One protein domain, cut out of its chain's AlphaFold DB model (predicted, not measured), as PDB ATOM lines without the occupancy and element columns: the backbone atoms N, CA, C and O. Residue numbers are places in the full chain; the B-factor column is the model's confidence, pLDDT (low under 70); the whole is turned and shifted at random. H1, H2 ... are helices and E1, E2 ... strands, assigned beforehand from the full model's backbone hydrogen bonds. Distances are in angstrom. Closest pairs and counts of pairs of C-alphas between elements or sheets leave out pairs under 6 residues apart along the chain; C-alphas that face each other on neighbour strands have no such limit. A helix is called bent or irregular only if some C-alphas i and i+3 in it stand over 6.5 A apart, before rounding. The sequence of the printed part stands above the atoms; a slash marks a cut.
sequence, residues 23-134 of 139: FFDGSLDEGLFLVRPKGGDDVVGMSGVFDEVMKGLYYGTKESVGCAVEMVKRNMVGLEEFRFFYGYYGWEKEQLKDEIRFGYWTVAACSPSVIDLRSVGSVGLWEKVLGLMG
ATOM      1  N   PHE A  23     -26.185  25.421   7.963       86.75
ATOM      2  CA  PHE A  23     -26.427  25.831   6.581       86.75
ATOM      3  C   PHE A  23     -26.366  27.357   6.481       86.75
ATOM      4  O   PHE A  23     -26.925  28.041   7.328       86.75
ATOM      5  N   PHE A  24     -25.706  27.898   5.462       86.50
ATOM      6  CA  PHE A  24     -25.668  29.345   5.225       86.50
ATOM      7  C   PHE A  24     -26.774  29.709   4.237       86.50
ATOM      8  O   PHE A  24     -26.742  29.235   3.102       86.50
ATOM      9  N   ASP A  25     -27.753  30.493   4.686       78.12
ATOM     10  CA  ASP A  25     -29.016  30.725   3.965       78.12
ATOM     11  C   ASP A  25     -29.268  32.211   3.660       78.12
ATOM     12  O   ASP A  25     -30.345  32.599   3.215       78.12
ATOM     13  N   GLY A  26     -28.262  33.072   3.845       81.19
ATOM     14  CA  GLY A  26     -28.349  34.447   3.368       81.19
ATOM     15  C   GLY A  26     -27.255  35.384   3.845       81.19
ATOM     16  O   GLY A  26     -26.297  34.986   4.502       81.19
ATOM     17  N   SER A  27     -27.413  36.650   3.464       77.94
ATOM     18  CA  SER A  27     -26.489  37.745   3.773       77.94
ATOM     19  C   SER A  27     -26.840  38.521   5.044       77.94
ATOM     20  O   SER A  27     -26.056  39.367   5.461       77.94
ATOM     21  N   LEU A  28     -28.029  38.308   5.616       80.31
ATOM     22  CA  LEU A  28     -28.433  38.925   6.879       80.31
ATOM     23  C   LEU A  28     -27.972  38.046   8.038       80.31
ATOM     24  O   LEU A  28     -28.262  36.861   8.031       80.31
ATOM     25  N   ASP A  29     -27.280  38.605   9.026       83.25
ATOM     26  CA  ASP A  29     -26.673  37.829  10.115       83.25
ATOM     27  C   ASP A  29     -27.688  37.474  11.217       83.25
ATOM     28  O   ASP A  29     -27.788  38.157  12.237       83.25
ATOM     29  N   GLU A  30     -28.415  36.367  11.048       84.62
ATOM     30  CA  GLU A  30     -29.347  35.852  12.061       84.62
ATOM     31  C   GLU A  30     -29.252  34.328  12.217       84.62
ATOM     32  O   GLU A  30     -29.143  33.585  11.245       84.62
ATOM     33  N   GLY A  31     -29.262  33.840  13.460       89.44
ATOM     34  CA  GLY A  31     -29.226  32.407  13.752       89.44
ATOM     35  C   GLY A  31     -30.635  31.838  13.827       89.44
ATOM     36  O   GLY A  31     -31.395  32.218  14.716       89.44
ATOM     37  N   LEU A  32     -30.956  30.901  12.940       92.31
ATOM     38  CA  LEU A  32     -32.282  30.304  12.802       92.31
ATOM     39  C   LEU A  32     -32.186  28.783  12.918       92.31
ATOM     40  O   LEU A  32     -31.169  28.169  12.591       92.31
ATOM     41  N   PHE A  33     -33.261  28.141  13.351       92.69
ATOM     42  CA  PHE A  33     -33.396  26.698  13.231       92.69
ATOM     43  C   PHE A  33     -34.813  26.307  12.849       92.69
ATOM     44  O   PHE A  33     -35.778  26.960  13.232       92.69
ATOM     45  N   LEU A  34     -34.924  25.203  12.115       92.75
ATOM     46  CA  LEU A  34     -36.180  24.513  11.868       92.75
ATOM     47  C   LEU A  34     -36.231  23.242  12.704       92.75
ATOM     48  O   LEU A  34     -35.221  22.547  12.841       92.75
ATOM     49  N   VAL A  35     -37.418  22.914  13.202       91.88
ATOM     50  CA  VAL A  35     -37.682  21.682  13.939       91.88
ATOM     51  C   VAL A  35     -38.904  20.961  13.381       91.88
ATOM     52  O   VAL A  35     -39.940  21.571  13.104       91.88
ATOM     53  N   ARG A  36     -38.773  19.642  13.206       89.19
ATOM     54  CA  ARG A  36     -39.855  18.773  12.730       89.19
ATOM     55  C   ARG A  36     -39.989  17.488  13.565       89.19
ATOM     56  O   ARG A  36     -39.274  16.523  13.262       89.19
ATOM     57  N   PRO A  37     -40.967  17.440  14.492       86.25
ATOM     58  CA  PRO A  37     -41.282  16.278  15.325       86.25
ATOM     59  C   PRO A  37     -41.443  14.948  14.553       86.25
ATOM     60  O   PRO A  37     -42.139  14.872  13.537       86.25
ATOM     61  N   LYS A  38     -40.846  13.857  15.048       76.88
ATOM     62  CA  LYS A  38     -41.026  12.454  14.641       76.88
ATOM     63  C   LYS A  38     -42.268  11.876  15.339       76.88
ATOM     64  O   LYS A  38     -42.204  10.799  15.915       76.88
ATOM     65  N   GLY A  39     -43.401  12.570  15.331       69.62
ATOM     66  CA  GLY A  39     -44.568  12.145  16.108       69.62
ATOM     67  C   GLY A  39     -45.888  12.609  15.516       69.62
ATOM     68  O   GLY A  39     -45.924  13.554  14.732       69.62
ATOM     69  N   GLY A  40     -46.964  11.902  15.872       61.22
ATOM     70  CA  GLY A  40     -48.336  12.347  15.613       61.22
ATOM     71  C   GLY A  40     -48.805  13.407  16.611       61.22
ATOM     72  O   GLY A  40     -49.624  14.248  16.251       61.22
ATOM     73  N   ASP A  41     -48.242  13.395  17.823       69.25
ATOM     74  CA  ASP A  41     -48.494  14.422  18.826       69.25
ATOM     75  C   ASP A  41     -47.618  15.637  18.539       69.25
ATOM     76  O   ASP A  41     -46.386  15.560  18.517       69.25
ATOM     77  N   ASP A  42     -48.273  16.770  18.314       79.56
ATOM     78  CA  ASP A  42     -47.627  18.045  18.035       79.56
ATOM     79  C   ASP A  42     -47.096  18.689  19.323       79.56
ATOM     80  O   ASP A  42     -47.547  19.738  19.775       79.56
ATOM     81  N   VAL A  43     -46.148  18.015  19.971       84.00
ATOM     82  CA  VAL A  43     -45.569  18.459  21.246       84.00
ATOM     83  C   VAL A  43     -44.907  19.833  21.110       84.00
ATOM     84  O   VAL A  43     -44.930  20.628  22.051       84.00
ATOM     85  N   VAL A  44     -44.351  20.132  19.935       86.12
ATOM     86  CA  VAL A  44     -43.719  21.422  19.653       86.12
ATOM     87  C   VAL A  44     -44.765  22.519  19.486       86.12
ATOM     88  O   VAL A  44     -44.679  23.521  20.195       86.12
ATOM     89  N   GLY A  45     -45.782  22.333  18.643       87.00
ATOM     90  CA  GLY A  45     -46.849  23.320  18.477       87.00
ATOM     91  C   GLY A  45     -47.660  23.531  19.755       87.00
ATOM     92  O   GLY A  45     -47.936  24.669  20.124       87.00
ATOM     93  N   MET A  46     -47.939  22.465  20.517       85.94
ATOM     94  CA  MET A  46     -48.605  22.565  21.826       85.94
ATOM     95  C   MET A  46     -47.796  23.359  22.857       85.94
ATOM     96  O   MET A  46     -48.379  23.928  23.778       85.94
ATOM     97  N   SER A  47     -46.467  23.394  22.735       87.19
ATOM     98  CA  SER A  47     -45.620  24.155  23.659       87.19
ATOM     99  C   SER A  47     -45.730  25.670  23.464       87.19
ATOM    100  O   SER A  47     -45.465  26.414  24.405       87.19
ATOM    101  N   GLY A  48     -46.091  26.129  22.256       88.06
ATOM    102  CA  GLY A  48     -46.145  27.550  21.896       88.06
ATOM    103  C   GLY A  48     -44.794  28.276  21.948       88.06
ATOM    104  O   GLY A  48     -44.761  29.500  21.941       88.06
ATOM    105  N   VAL A  49     -43.686  27.536  22.050       91.38
ATOM    106  CA  VAL A  49     -42.336  28.105  22.189       91.38
ATOM    107  C   VAL A  49     -41.763  28.557  20.842       91.38
ATOM    108  O   VAL A  49     -40.958  29.483  20.805       91.38
ATOM    109  N   PHE A  50     -42.152  27.890  19.754       94.25
ATOM    110  CA  PHE A  50     -41.663  28.137  18.397       94.25
ATOM    111  C   PHE A  50     -42.817  28.500  17.470       94.25
ATOM    112  O   PHE A  50     -43.944  28.038  17.664       94.25
ATOM    113  N   ASP A  51     -42.512  29.271  16.434       93.88
ATOM    114  CA  ASP A  51     -43.493  29.729  15.461       93.88
ATOM    115  C   ASP A  51     -43.722  28.671  14.377       93.88
ATOM    116  O   ASP A  51     -42.782  28.090  13.823       93.88
ATOM    117  N   GLU A  52     -44.989  28.403  14.057       92.69
ATOM    118  CA  GLU A  52     -45.356  27.425  13.034       92.69
ATOM    119  C   GLU A  52     -45.231  28.034  11.628       92.69
ATOM    120  O   GLU A  52     -45.940  28.973  11.269       92.69
ATOM    121  N   VAL A  53     -44.345  27.468  10.802       90.75
ATOM    122  CA  VAL A  53     -44.174  27.861   9.389       90.75
ATOM    123  C   VAL A  53     -45.259  27.219   8.528       90.75
ATOM    124  O   VAL A  53     -45.819  27.824   7.614       90.75
ATOM    125  N   MET A  54     -45.514  25.940   8.789       89.56
ATOM    126  CA  MET A  54     -46.558  25.130   8.174       89.56
ATOM    127  C   MET A  54     -46.819  23.929   9.075       89.56
ATOM    128  O   MET A  54     -45.954  23.569   9.868       89.56
ATOM    129  N   LYS A  55     -47.961  23.260   8.895       88.25
ATOM    130  CA  LYS A  55     -48.379  22.147   9.754       88.25
ATOM    131  C   LYS A  55     -47.248  21.157  10.062       88.25
ATOM    132  O   LYS A  55     -46.814  20.420   9.169       88.25
ATOM    133  N   GLY A  56     -46.825  21.105  11.326       88.00
ATOM    134  CA  GLY A  56     -45.787  20.185  11.804       88.00
ATOM    135  C   GLY A  56     -44.343  20.596  11.484       88.00
ATOM    136  O   GLY A  56     -43.448  19.753  11.568       88.00
ATOM    137  N   LEU A  57     -44.103  21.847  11.082       90.31
ATOM    138  CA  LEU A  57     -42.785  22.443  10.873       90.31
ATOM    139  C   LEU A  57     -42.730  23.801  11.573       90.31
ATOM    140  O   LEU A  57     -43.475  24.718  11.226       90.31
ATOM    141  N   TYR A  58     -41.791  23.935  12.501       93.12
ATOM    142  CA  TYR A  58     -41.662  25.120  13.342       93.12
ATOM    143  C   TYR A  58     -40.281  25.726  13.172       93.12
ATOM    144  O   TYR A  58     -39.325  25.007  12.858       93.12
ATOM    145  N   TYR A  59     -40.176  27.031  13.391       93.56
ATOM    146  CA  TYR A  59     -38.904  27.730  13.416       93.56
ATOM    147  C   TYR A  59     -38.689  28.453  14.741       93.56
ATOM    148  O   TYR A  59     -39.631  28.868  15.415       93.56
ATOM    149  N   GLY A  60     -37.422  28.593  15.105       94.19
ATOM    150  CA  GLY A  60     -36.989  29.413  16.221       94.19
ATOM    151  C   GLY A  60     -35.693  30.134  15.888       94.19
ATOM    152  O   GLY A  60     -34.987  29.797  14.933       94.19
ATOM    153  N   THR A  61     -35.385  31.144  16.684       92.62
ATOM    154  CA  THR A  61     -34.181  31.964  16.549       92.62
ATOM    155  C   THR A  61     -33.151  31.602  17.616       92.62
ATOM    156  O   THR A  61     -33.420  30.822  18.540       92.62
ATOM    157  N   LYS A  62     -31.965  32.205  17.531       89.12
ATOM    158  CA  LYS A  62     -30.890  32.078  18.522       89.12
ATOM    159  C   LYS A  62     -31.367  32.326  19.957       89.12
ATOM    160  O   LYS A  62     -30.894  31.657  20.870       89.12
ATOM    161  N   GLU A  63     -32.318  33.230  20.169       89.75
ATOM    162  CA  GLU A  63     -32.882  33.555  21.485       89.75
ATOM    163  C   GLU A  63     -33.652  32.367  22.084       89.75
ATOM    164  O   GLU A  63     -33.615  32.135  23.292       89.75
ATOM    165  N   SER A  64     -34.296  31.567  21.231       91.19
ATOM    166  CA  SER A  64     -35.106  30.406  21.620       91.19
ATOM    167  C   SER A  64     -34.318  29.086  21.683       91.19
ATOM    168  O   SER A  64     -34.857  28.053  22.092       91.19
ATOM    169  N   VAL A  65     -33.023  29.094  21.333       90.62
ATOM    170  CA  VAL A  65     -32.196  27.873  21.273       90.62
ATOM    171  C   VAL A  65     -32.080  27.177  22.633       90.62
ATOM    172  O   VAL A  65     -32.012  25.951  22.699       90.62
ATOM    173  N   GLY A  66     -32.123  27.935  23.735       90.81
ATOM    174  CA  GLY A  66     -32.135  27.369  25.086       90.81
ATOM    175  C   GLY A  66     -33.352  26.472  25.327       90.81
ATOM    176  O   GLY A  66     -33.226  25.405  25.926       90.81
ATOM    177  N   CYS A  67     -34.514  26.843  24.789       91.44
ATOM    178  CA  CYS A  67     -35.713  26.014  24.870       91.44
ATOM    179  C   CYS A  67     -35.592  24.752  24.007       91.44
ATOM    180  O   CYS A  67     -36.010  23.681  24.444       91.44
ATOM    181  N   ALA A  68     -34.966  24.847  22.828       91.50
ATOM    182  CA  ALA A  68     -34.679  23.682  21.990       91.50
ATOM    183  C   ALA A  68     -33.778  22.670  22.719       91.50
ATOM    184  O   ALA A  68     -34.055  21.470  22.710       91.50
ATOM    185  N   VAL A  69     -32.748  23.151  23.423       91.12
ATOM    186  CA  VAL A  69     -31.874  22.315  24.263       91.12
ATOM    187  C   VAL A  69     -32.672  21.603  25.358       91.12
ATOM    188  O   VAL A  69     -32.501  20.402  25.563       91.12
ATOM    189  N   GLU A  70     -33.572  22.308  26.043       90.88
ATOM    190  CA  GLU A  70     -34.416  21.704  27.080       90.88
ATOM    191  C   GLU A  70     -35.394  20.662  26.520       90.88
ATOM    192  O   GLU A  70     -35.585  19.614  27.139       90.88
ATOM    193  N   MET A  71     -35.967  20.884  25.332       91.19
ATOM    194  CA  MET A  71     -36.814  19.887  24.663       91.19
ATOM    195  C   MET A  71     -36.040  18.608  24.327       91.19
ATOM    196  O   MET A  71     -36.555  17.509  24.540       91.19
ATOM    197  N   VAL A  72     -34.791  18.739  23.868       90.19
ATOM    198  CA  VAL A  72     -33.912  17.590  23.603       90.19
ATOM    199  C   VAL A  72     -33.579  16.845  24.891       90.19
ATOM    200  O   VAL A  72     -33.728  15.627  24.953       90.19
ATOM    201  N   LYS A  73     -33.192  17.558  25.955       89.12
ATOM    202  CA  LYS A  73     -32.885  16.945  27.261       89.12
ATOM    203  C   LYS A  73     -34.064  16.177  27.848       89.12
ATOM    204  O   LYS A  73     -33.874  15.151  28.494       89.12
ATOM    205  N   ARG A  74     -35.283  16.676  27.632       89.31
ATOM    206  CA  ARG A  74     -36.531  16.041  28.080       89.31
ATOM    207  C   ARG A  74     -37.002  14.919  27.152       89.31
ATOM    208  O   ARG A  74     -38.056  14.346  27.410       89.31
ATOM    209  N   ASN A  75     -36.243  14.596  26.102       87.81
ATOM    210  CA  ASN A  75     -36.603  13.624  25.067       87.81
ATOM    211  C   ASN A  75     -37.948  13.932  24.383       87.81
ATOM    212  O   ASN A  75     -38.634  13.022  23.925       87.81
ATOM    213  N   MET A  76     -38.337  15.210  24.323       88.81
ATOM    214  CA  MET A  76     -39.546  15.648  23.617       88.81
ATOM    215  C   MET A  76     -39.312  15.688  22.106       88.81
ATOM    216  O   MET A  76     -40.225  15.427  21.329       88.81
ATOM    217  N   VAL A  77     -38.086  16.032  21.704       89.31
ATOM    218  CA  VAL A  77     -37.653  16.122  20.311       89.31
ATOM    219  C   VAL A  77     -36.218  15.608  20.220       89.31
ATOM    220  O   VAL A  77     -35.367  15.990  21.020       89.31
ATOM    221  N   GLY A  78     -35.935  14.737  19.260       88.94
ATOM    222  CA  GLY A  78     -34.597  14.241  18.973       88.94
ATOM    223  C   GLY A  78     -33.710  15.307  18.339       88.94
ATOM    224  O   GLY A  78     -34.173  16.219  17.654       88.94
ATOM    225  N   LEU A  79     -32.396  15.171  18.517       88.25
ATOM    226  CA  LEU A  79     -31.430  16.076  17.897       88.25
ATOM    227  C   LEU A  79     -31.652  16.144  16.378       88.25
ATOM    228  O   LEU A  79     -31.620  17.229  15.808       88.25
ATOM    229  N   GLU A  80     -31.881  15.002  15.712       86.31
ATOM    230  CA  GLU A  80     -32.014  14.824  14.248       86.31
ATOM    231  C   GLU A  80     -33.195  15.518  13.601       86.31
ATOM    232  O   GLU A  80     -33.303  15.552  12.377       86.31
ATOM    233  N   GLU A  81     -34.041  16.088  14.430       88.62
ATOM    234  CA  GLU A  81     -35.242  16.791  14.038       88.62
ATOM    235  C   GLU A  81     -34.994  18.291  13.905       88.62
ATOM    236  O   GLU A  81     -35.834  18.982  13.334       88.62
ATOM    237  N   PHE A  82     -33.829  18.762  14.366       90.62
ATOM    238  CA  PHE A  82     -33.366  20.135  14.224       90.62
ATOM    239  C   PHE A  82     -32.419  20.301  13.036       90.62
ATOM    240  O   PHE A  82     -31.491  19.506  12.823       90.62
ATOM    241  N   ARG A  83     -32.608  21.403  12.312       90.06
ATOM    242  CA  ARG A  83     -31.690  21.904  11.289       90.06
ATOM    243  C   ARG A  83     -31.379  23.367  11.558       90.06
ATOM    244  O   ARG A  83     -32.304  24.146  11.744       90.06
ATOM    245  N   PHE A  84     -30.099  23.719  11.540       90.88
ATOM    246  CA  PHE A  84     -29.625  25.057  11.875       90.88
ATOM    247  C   PHE A  84     -29.208  25.818  10.627       90.88
ATOM    248  O   PHE A  84     -28.531  25.273   9.754       90.88
ATOM    249  N   PHE A  85     -29.585  27.085  10.580       90.31
ATOM    250  CA  PHE A  85     -29.304  28.008   9.500       90.31
ATOM    251  C   PHE A  85     -28.633  29.259  10.061       90.31
ATOM    252  O   PHE A  85     -28.927  29.701  11.175       90.31
ATOM    253  N   TYR A  86     -27.712  29.814   9.287       90.12
ATOM    254  CA  TYR A  86     -27.119  31.110   9.540       90.12
ATOM    255  C   TYR A  86     -27.420  32.031   8.369       90.12
ATOM    256  O   TYR A  86     -27.001  31.797   7.233       90.12
ATOM    257  N   GLY A  87     -28.170  33.063   8.703       87.38
ATOM    258  CA  GLY A  87     -28.700  34.074   7.826       87.38
ATOM    259  C   GLY A  87     -29.912  33.663   7.018       87.38
ATOM    260  O   GLY A  87     -30.297  32.501   6.984       87.38
ATOM    261  N   TYR A  88     -30.535  34.666   6.412       85.62
ATOM    262  CA  TYR A  88     -31.686  34.523   5.527       85.62
ATOM    263  C   TYR A  88     -31.627  35.581   4.428       85.62
ATOM    264  O   TYR A  88     -31.012  36.646   4.585       85.62
ATOM    265  N   TYR A  89     -32.256  35.290   3.295       86.56
ATOM    266  CA  TYR A  89     -32.492  36.283   2.258       86.56
ATOM    267  C   TYR A  89     -33.760  37.069   2.587       86.56
ATOM    268  O   TYR A  89     -34.857  36.518   2.671       86.56
ATOM    269  N   GLY A  90     -33.591  38.369   2.802       88.25
ATOM    270  CA  GLY A  90     -34.691  39.315   2.898       88.25
ATOM    271  C   GLY A  90     -35.022  39.879   1.522       88.25
ATOM    272  O   GLY A  90     -34.129  40.114   0.709       88.25
ATOM    273  N   TRP A  91     -36.302  40.134   1.287       92.44
ATOM    274  CA  TRP A  91     -36.758  40.898   0.133       92.44
ATOM    275  C   TRP A  91     -37.318  42.235   0.593       92.44
ATOM    276  O   TRP A  91     -38.044  42.306   1.587       92.44
ATOM    277  N   GLU A  92     -37.025  43.279  -0.174       93.88
ATOM    278  CA  GLU A  92     -37.717  44.558  -0.066       93.88
ATOM    279  C   GLU A  92     -39.194  44.412  -0.456       93.88
ATOM    280  O   GLU A  92     -39.630  43.437  -1.086       93.88
ATOM    281  N   LYS A  93     -39.991  45.422  -0.106       95.00
ATOM    282  CA  LYS A  93     -41.418  45.444  -0.439       95.00
ATOM    283  C   LYS A  93     -41.628  45.292  -1.957       95.00
ATOM    284  O   LYS A  93     -41.025  46.007  -2.745       95.00
ATOM    285  N   GLU A  94     -42.521  44.380  -2.349       95.25
ATOM    286  CA  GLU A  94     -42.814  43.964  -3.739       95.25
ATOM    287  C   GLU A  94     -41.656  43.303  -4.521       95.25
ATOM    288  O   GLU A  94     -41.928  42.702  -5.559       95.25
ATOM    289  N   GLN A  95     -40.410  43.305  -4.028       96.38
ATOM    290  CA  GLN A  95     -39.253  42.795  -4.774       96.38
ATOM    291  C   GLN A  95     -39.436  41.330  -5.194       96.38
ATOM    292  O   GLN A  95     -39.376  41.024  -6.382       96.38
ATOM    293  N   LEU A  96     -39.739  40.428  -4.251       95.00
ATOM    294  CA  LEU A  96     -39.945  39.004  -4.557       95.00
ATOM    295  C   LEU A  96     -41.059  38.795  -5.591       95.00
ATOM    296  O   LEU A  96     -40.958  37.963  -6.490       95.00
ATOM    297  N   LYS A  97     -42.143  39.565  -5.472       95.56
ATOM    298  CA  LYS A  97     -43.292  39.467  -6.372       95.56
ATOM    299  C   LYS A  97     -42.914  39.890  -7.786       95.56
ATOM    300  O   LYS A  97     -43.308  39.222  -8.740       95.56
ATOM    301  N   ASP A  98     -42.159  40.971  -7.926       97.12
ATOM    302  CA  ASP A  98     -41.677  41.418  -9.224       97.12
ATOM    303  C   ASP A  98     -40.645  40.446  -9.799       97.12
ATOM    304  O   ASP A  98     -40.740  40.098 -10.973       97.12
ATOM    305  N   GLU A  99     -39.746  39.890  -8.985       96.56
ATOM    306  CA  GLU A  99     -38.793  38.874  -9.440       96.56
ATOM    307  C   GLU A  99     -39.486  37.600  -9.960       96.56
ATOM    308  O   GLU A  99     -39.083  37.047 -10.986       96.56
ATOM    309  N   ILE A 100     -40.575  37.166  -9.314       95.75
ATOM    310  CA  ILE A 100     -41.430  36.077  -9.812       95.75
ATOM    311  C   ILE A 100     -42.083  36.474 -11.146       95.75
ATOM    312  O   ILE A 100     -42.090  35.683 -12.090       95.75
ATOM    313  N   ARG A 101     -42.613  37.701 -11.260       96.19
ATOM    314  CA  ARG A 101     -43.253  38.195 -12.496       96.19
ATOM    315  C   ARG A 101     -42.275  38.314 -13.663       96.19
ATOM    316  O   ARG A 101     -42.669  38.050 -14.796       96.19
ATOM    317  N   PHE A 102     -41.027  38.687 -13.393       96.56
ATOM    318  CA  PHE A 102     -39.953  38.752 -14.386       96.56
ATOM    319  C   PHE A 102     -39.371  37.377 -14.737       96.56
ATOM    320  O   PHE A 102     -38.563  37.276 -15.656       96.56
ATOM    321  N   GLY A 103     -39.804  36.311 -14.057       93.56
ATOM    322  CA  GLY A 103     -39.384  34.944 -14.346       93.56
ATOM    323  C   GLY A 103     -38.023  34.568 -13.763       93.56
ATOM    324  O   GLY A 103     -37.460  33.556 -14.177       93.56
ATOM    325  N   TYR A 104     -37.495  35.335 -12.802       93.12
ATOM    326  CA  TYR A 104     -36.276  34.958 -12.077       93.12
ATOM    327  C   TYR A 104     -36.519  33.782 -11.126       93.12
ATOM    328  O   TYR A 104     -35.639  32.943 -10.948       93.12
ATOM    329  N   TRP A 105     -37.731  33.681 -10.568       92.94
ATOM    330  CA  TRP A 105     -38.125  32.595  -9.670       92.94
ATOM    331  C   TRP A 105     -39.273  31.769 -10.238       92.94
ATOM    332  O   TRP A 105     -40.249  32.296 -10.768       92.94
ATOM    333  N   THR A 106     -39.185  30.451 -10.054       90.19
ATOM    334  CA  THR A 106     -40.311  29.529 -10.236       90.19
ATOM    335  C   THR A 106     -40.812  29.097  -8.864       90.19
ATOM    336  O   THR A 106     -40.034  28.607  -8.049       90.19
ATOM    337  N   VAL A 107     -42.109  29.267  -8.613       89.31
ATOM    338  CA  VAL A 107     -42.724  28.910  -7.330       89.31
ATOM    339  C   VAL A 107     -43.258  27.482  -7.385       89.31
ATOM    340  O   VAL A 107     -43.961  27.107  -8.326       89.31
ATOM    341  N   ALA A 108     -42.962  26.704  -6.346       85.75
ATOM    342  CA  ALA A 108     -43.485  25.359  -6.144       85.75
ATOM    343  C   ALA A 108     -44.295  25.296  -4.848       85.75
ATOM    344  O   ALA A 108     -43.925  25.906  -3.845       85.75
ATOM    345  N   ALA A 109     -45.372  24.508  -4.841       83.69
ATOM    346  CA  ALA A 109     -46.036  24.158  -3.593       83.69
ATOM    347  C   ALA A 109     -45.081  23.321  -2.730       83.69
ATOM    348  O   ALA A 109     -44.475  22.361  -3.210       83.69
ATOM    349  N   CYS A 110     -44.957  23.684  -1.457       82.31
ATOM    350  CA  CYS A 110     -44.053  23.032  -0.524       82.31
ATOM    351  C   CYS A 110     -44.833  22.298   0.566       82.31
ATOM    352  O   CYS A 110     -45.932  22.693   0.950       82.31
ATOM    353  N   SER A 111     -44.251  21.219   1.075       82.38
ATOM    354  CA  SER A 111     -44.745  20.497   2.241       82.38
ATOM    355  C   SER A 111     -43.563  20.080   3.113       82.38
ATOM    356  O   SER A 111     -42.428  20.005   2.619       82.38
ATOM    357  N   PRO A 112     -43.793  19.712   4.384       80.06
ATOM    358  CA  PRO A 112     -42.711  19.239   5.235       80.06
ATOM    359  C   PRO A 112     -41.980  18.029   4.631       80.06
ATOM    360  O   PRO A 112     -40.787  17.863   4.837       80.06
ATOM    361  N   SER A 113     -42.652  17.163   3.857       77.50
ATOM    362  CA  SER A 113     -42.009  16.006   3.204       77.50
ATOM    363  C   SER A 113     -41.068  16.376   2.049       77.50
ATOM    364  O   SER A 113     -40.224  15.558   1.664       77.50
ATOM    365  N   VAL A 114     -41.187  17.588   1.500       77.06
ATOM    366  CA  VAL A 114     -40.217  18.151   0.551       77.06
ATOM    367  C   VAL A 114     -38.991  18.664   1.307       77.06
ATOM    368  O   VAL A 114     -37.875  18.292   0.945       77.06
ATOM    369  N   ILE A 115     -39.202  19.415   2.395       74.25
ATOM    370  CA  ILE A 115     -38.157  19.927   3.298       74.25
ATOM    371  C   ILE A 115     -37.742  18.815   4.272       74.25
ATOM    372  O   ILE A 115     -38.087  18.806   5.456       74.25
ATOM    373  N   ASP A 116     -37.033  17.808   3.767       70.50
ATOM    374  CA  ASP A 116     -36.544  16.735   4.628       70.50
ATOM    375  C   ASP A 116     -35.355  17.210   5.473       70.50
ATOM    376  O   ASP A 116     -34.197  17.126   5.052       70.50
ATOM    377  N   LEU A 117     -35.655  17.671   6.693       66.25
ATOM    378  CA  LEU A 117     -34.664  18.111   7.675       66.25
ATOM    379  C   LEU A 117     -33.668  17.007   8.069       66.25
ATOM    380  O   LEU A 117     -32.571  17.327   8.530       66.25
ATOM    381  N   ARG A 118     -33.997  15.730   7.827       63.19
ATOM    382  CA  ARG A 118     -33.201  14.563   8.243       63.19
ATOM    383  C   ARG A 118     -32.150  14.148   7.214       63.19
ATOM    384  O   ARG A 118     -31.210  13.437   7.559       63.19
ATOM    385  N   SER A 119     -32.277  14.606   5.970       59.66
ATOM    386  CA  SER A 119     -31.284  14.355   4.922       59.66
ATOM    387  C   SER A 119     -30.110  15.337   5.056       59.66
ATOM    388  O   SER A 119     -30.187  16.496   4.648       59.66
ATOM    389  N   VAL A 120     -29.024  14.907   5.704       47.75
ATOM    390  CA  VAL A 120     -27.769  15.677   5.770       47.75
ATOM    391  C   VAL A 120     -27.000  15.453   4.466       47.75
ATOM    392  O   VAL A 120     -26.716  14.311   4.115       47.75
ATOM    393  N   GLY A 121     -26.676  16.530   3.743       54.09
ATOM    394  CA  GLY A 121     -25.930  16.458   2.478       54.09
ATOM    395  C   GLY A 121     -26.811  16.185   1.259       54.09
ATOM    396  O   GLY A 121     -26.560  15.240   0.521       54.09
ATOM    397  N   SER A 122     -27.847  17.003   1.056       54.69
ATOM    398  CA  SER A 122     -28.911  16.830   0.060       54.69
ATOM    399  C   SER A 122     -28.473  16.965  -1.410       54.69
ATOM    400  O   SER A 122     -29.033  17.768  -2.160       54.69
ATOM    401  N   VAL A 123     -27.509  16.160  -1.852       56.62
ATOM    402  CA  VAL A 123     -27.359  15.817  -3.268       56.62
ATOM    403  C   VAL A 123     -28.680  15.159  -3.672       56.62
ATOM    404  O   VAL A 123     -28.983  14.061  -3.210       56.62
ATOM    405  N   GLY A 124     -29.529  15.858  -4.429       71.12
ATOM    406  CA  GLY A 124     -30.848  15.348  -4.808       71.12
ATOM    407  C   GLY A 124     -32.054  16.183  -4.375       71.12
ATOM    408  O   GLY A 124     -33.142  15.916  -4.883       71.12
ATOM    409  N   LEU A 125     -31.946  17.161  -3.456       78.94
ATOM    410  CA  LEU A 125     -33.132  17.963  -3.089       78.94
ATOM    411  C   LEU A 125     -33.603  18.797  -4.280       78.94
ATOM    412  O   LEU A 125     -34.797  18.825  -4.571       78.94
ATOM    413  N   TRP A 126     -32.666  19.425  -4.987       81.19
ATOM    414  CA  TRP A 126     -32.971  20.197  -6.184       81.19
ATOM    415  C   TRP A 126     -33.593  19.315  -7.271       81.19
ATOM    416  O   TRP A 126     -34.646  19.642  -7.809       81.19
ATOM    417  N   GLU A 127     -33.019  18.141  -7.524       83.38
ATOM    418  CA  GLU A 127     -33.530  17.155  -8.477       83.38
ATOM    419  C   GLU A 127     -34.923  16.650  -8.088       83.38
ATOM    420  O   GLU A 127     -35.788  16.494  -8.950       83.38
ATOM    421  N   LYS A 128     -35.167  16.428  -6.791       81.19
ATOM    422  CA  LYS A 128     -36.475  16.047  -6.249       81.19
ATOM    423  C   LYS A 128     -37.496  17.161  -6.468       81.19
ATOM    424  O   LYS A 128     -38.583  16.876  -6.958       81.19
ATOM    425  N   VAL A 129     -37.156  18.413  -6.151       83.75
ATOM    426  CA  VAL A 129     -38.043  19.571  -6.358       83.75
ATOM    427  C   VAL A 129     -38.341  19.761  -7.845       83.75
ATOM    428  O   VAL A 129     -39.508  19.826  -8.223       83.75
ATOM    429  N   LEU A 130     -37.322  19.756  -8.707       84.25
ATOM    430  CA  LEU A 130     -37.498  19.829 -10.160       84.25
ATOM    431  C   LEU A 130     -38.338  18.664 -10.703       84.25
ATOM    432  O   LEU A 130     -39.184  18.861 -11.576       84.25
ATOM    433  N   GLY A 131     -38.129  17.455 -10.182       84.69
ATOM    434  CA  GLY A 131     -38.919  16.276 -10.525       84.69
ATOM    435  C   GLY A 131     -40.393  16.431 -10.152       84.69
ATOM    436  O   GLY A 131     -41.258  16.103 -10.962       84.69
ATOM    437  N   LEU A 132     -40.678  16.986  -8.970       83.12
ATOM    438  CA  LEU A 132     -42.036  17.272  -8.493       83.12
ATOM    439  C   LEU A 132     -42.719  18.389  -9.291       83.12
ATOM    440  O   LEU A 132     -43.919  18.302  -9.541       83.12
ATOM    441  N   MET A 133     -41.972  19.407  -9.727       84.56
ATOM    442  CA  MET A 133     -42.500  20.464 -10.601       84.56
ATOM    443  C   MET A 133     -42.782  19.980 -12.032       84.56
ATOM    444  O   MET A 133     -43.541  20.616 -12.761       84.56
ATOM    445  N   GLY A 134     -42.213  18.834 -12.417       76.94
ATOM    446  CA  GLY A 134     -42.458  18.164 -13.686       76.94
ATOM    447  C   GLY A 134     -41.730  18.803 -14.870       76.94
ATOM    448  O   GLY A 134     -41.723  20.014 -15.083       76.94
TER     449      GLY A 134
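This is residues 23 to 134 of the 139 residues of an uncharacterized protein of Malus baccata (UniProt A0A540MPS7). A strongly twisted four-stranded sheet with H2 over one face makes one end of the model; beyond E4 the chain runs out to H3 and returns through residues 102 to 124 to H4, a wide open loop with both helices off the sheet. The 112 printed residues include four named helices and four named strands, in the order E1 H1 E2 E3 H2 E4 H3 H4; the sheet, E2 E3 E1 E4, is antiparallel and the class mixed. The whole is only just compact, close to loose, with a radius of gyration of the C-alphas of 15.7 A, and elongated, spanning 48 by 30 by 25 A.

E1, residues 28 to 35, bends by 51 degrees at residue 31. It is antiparallel to E4, residues 82 to 88, with N 32 and O 85 2.9 A apart. H1, residues 43 to 47, only grazes the sheet with residues 44 to 45. E2, residues 51 to 54, and E3, residues 57 to 61, form a hairpin, with N 53 and O 57 2.9 A apart. E3 is also antiparallel to E1, with N 33 and O 60 2.9 A apart. H2, residues 62 to 73, is on the sheet at a height of 8.3 A, giving two layers, a helix on one face of a sheet. E1, H1, E2 and E3, H2, E4 are split strand-helix-strand units, each with another strand between its two, and right-handed crossovers. H2 is irregular, C-alphas 63 and 66 being 7.2 A apart, and 6 of 8 O i to N i+4 pairs are within hydrogen-bond range. H3, residues 95 to 101, and H4, residues 125 to 133, are apart and not on the sheet; in them and H1 every such pair is within range.

E1 begins at C-alpha 28 (-28.433, 38.925, 6.879) and is 20.8 A long; H2 is 17.6 A and E4 16.9 A. H4 ends at C-alpha 133 (-42.500, 20.464, -10.601).

The C-alphas of Arg 74 and Phe 102, the two farthest apart, are 48.3 A apart. The printed part has no cut; H3 to H4 is a long link. Residues 39 to 41 and 117 to 123 have pLDDT under 70.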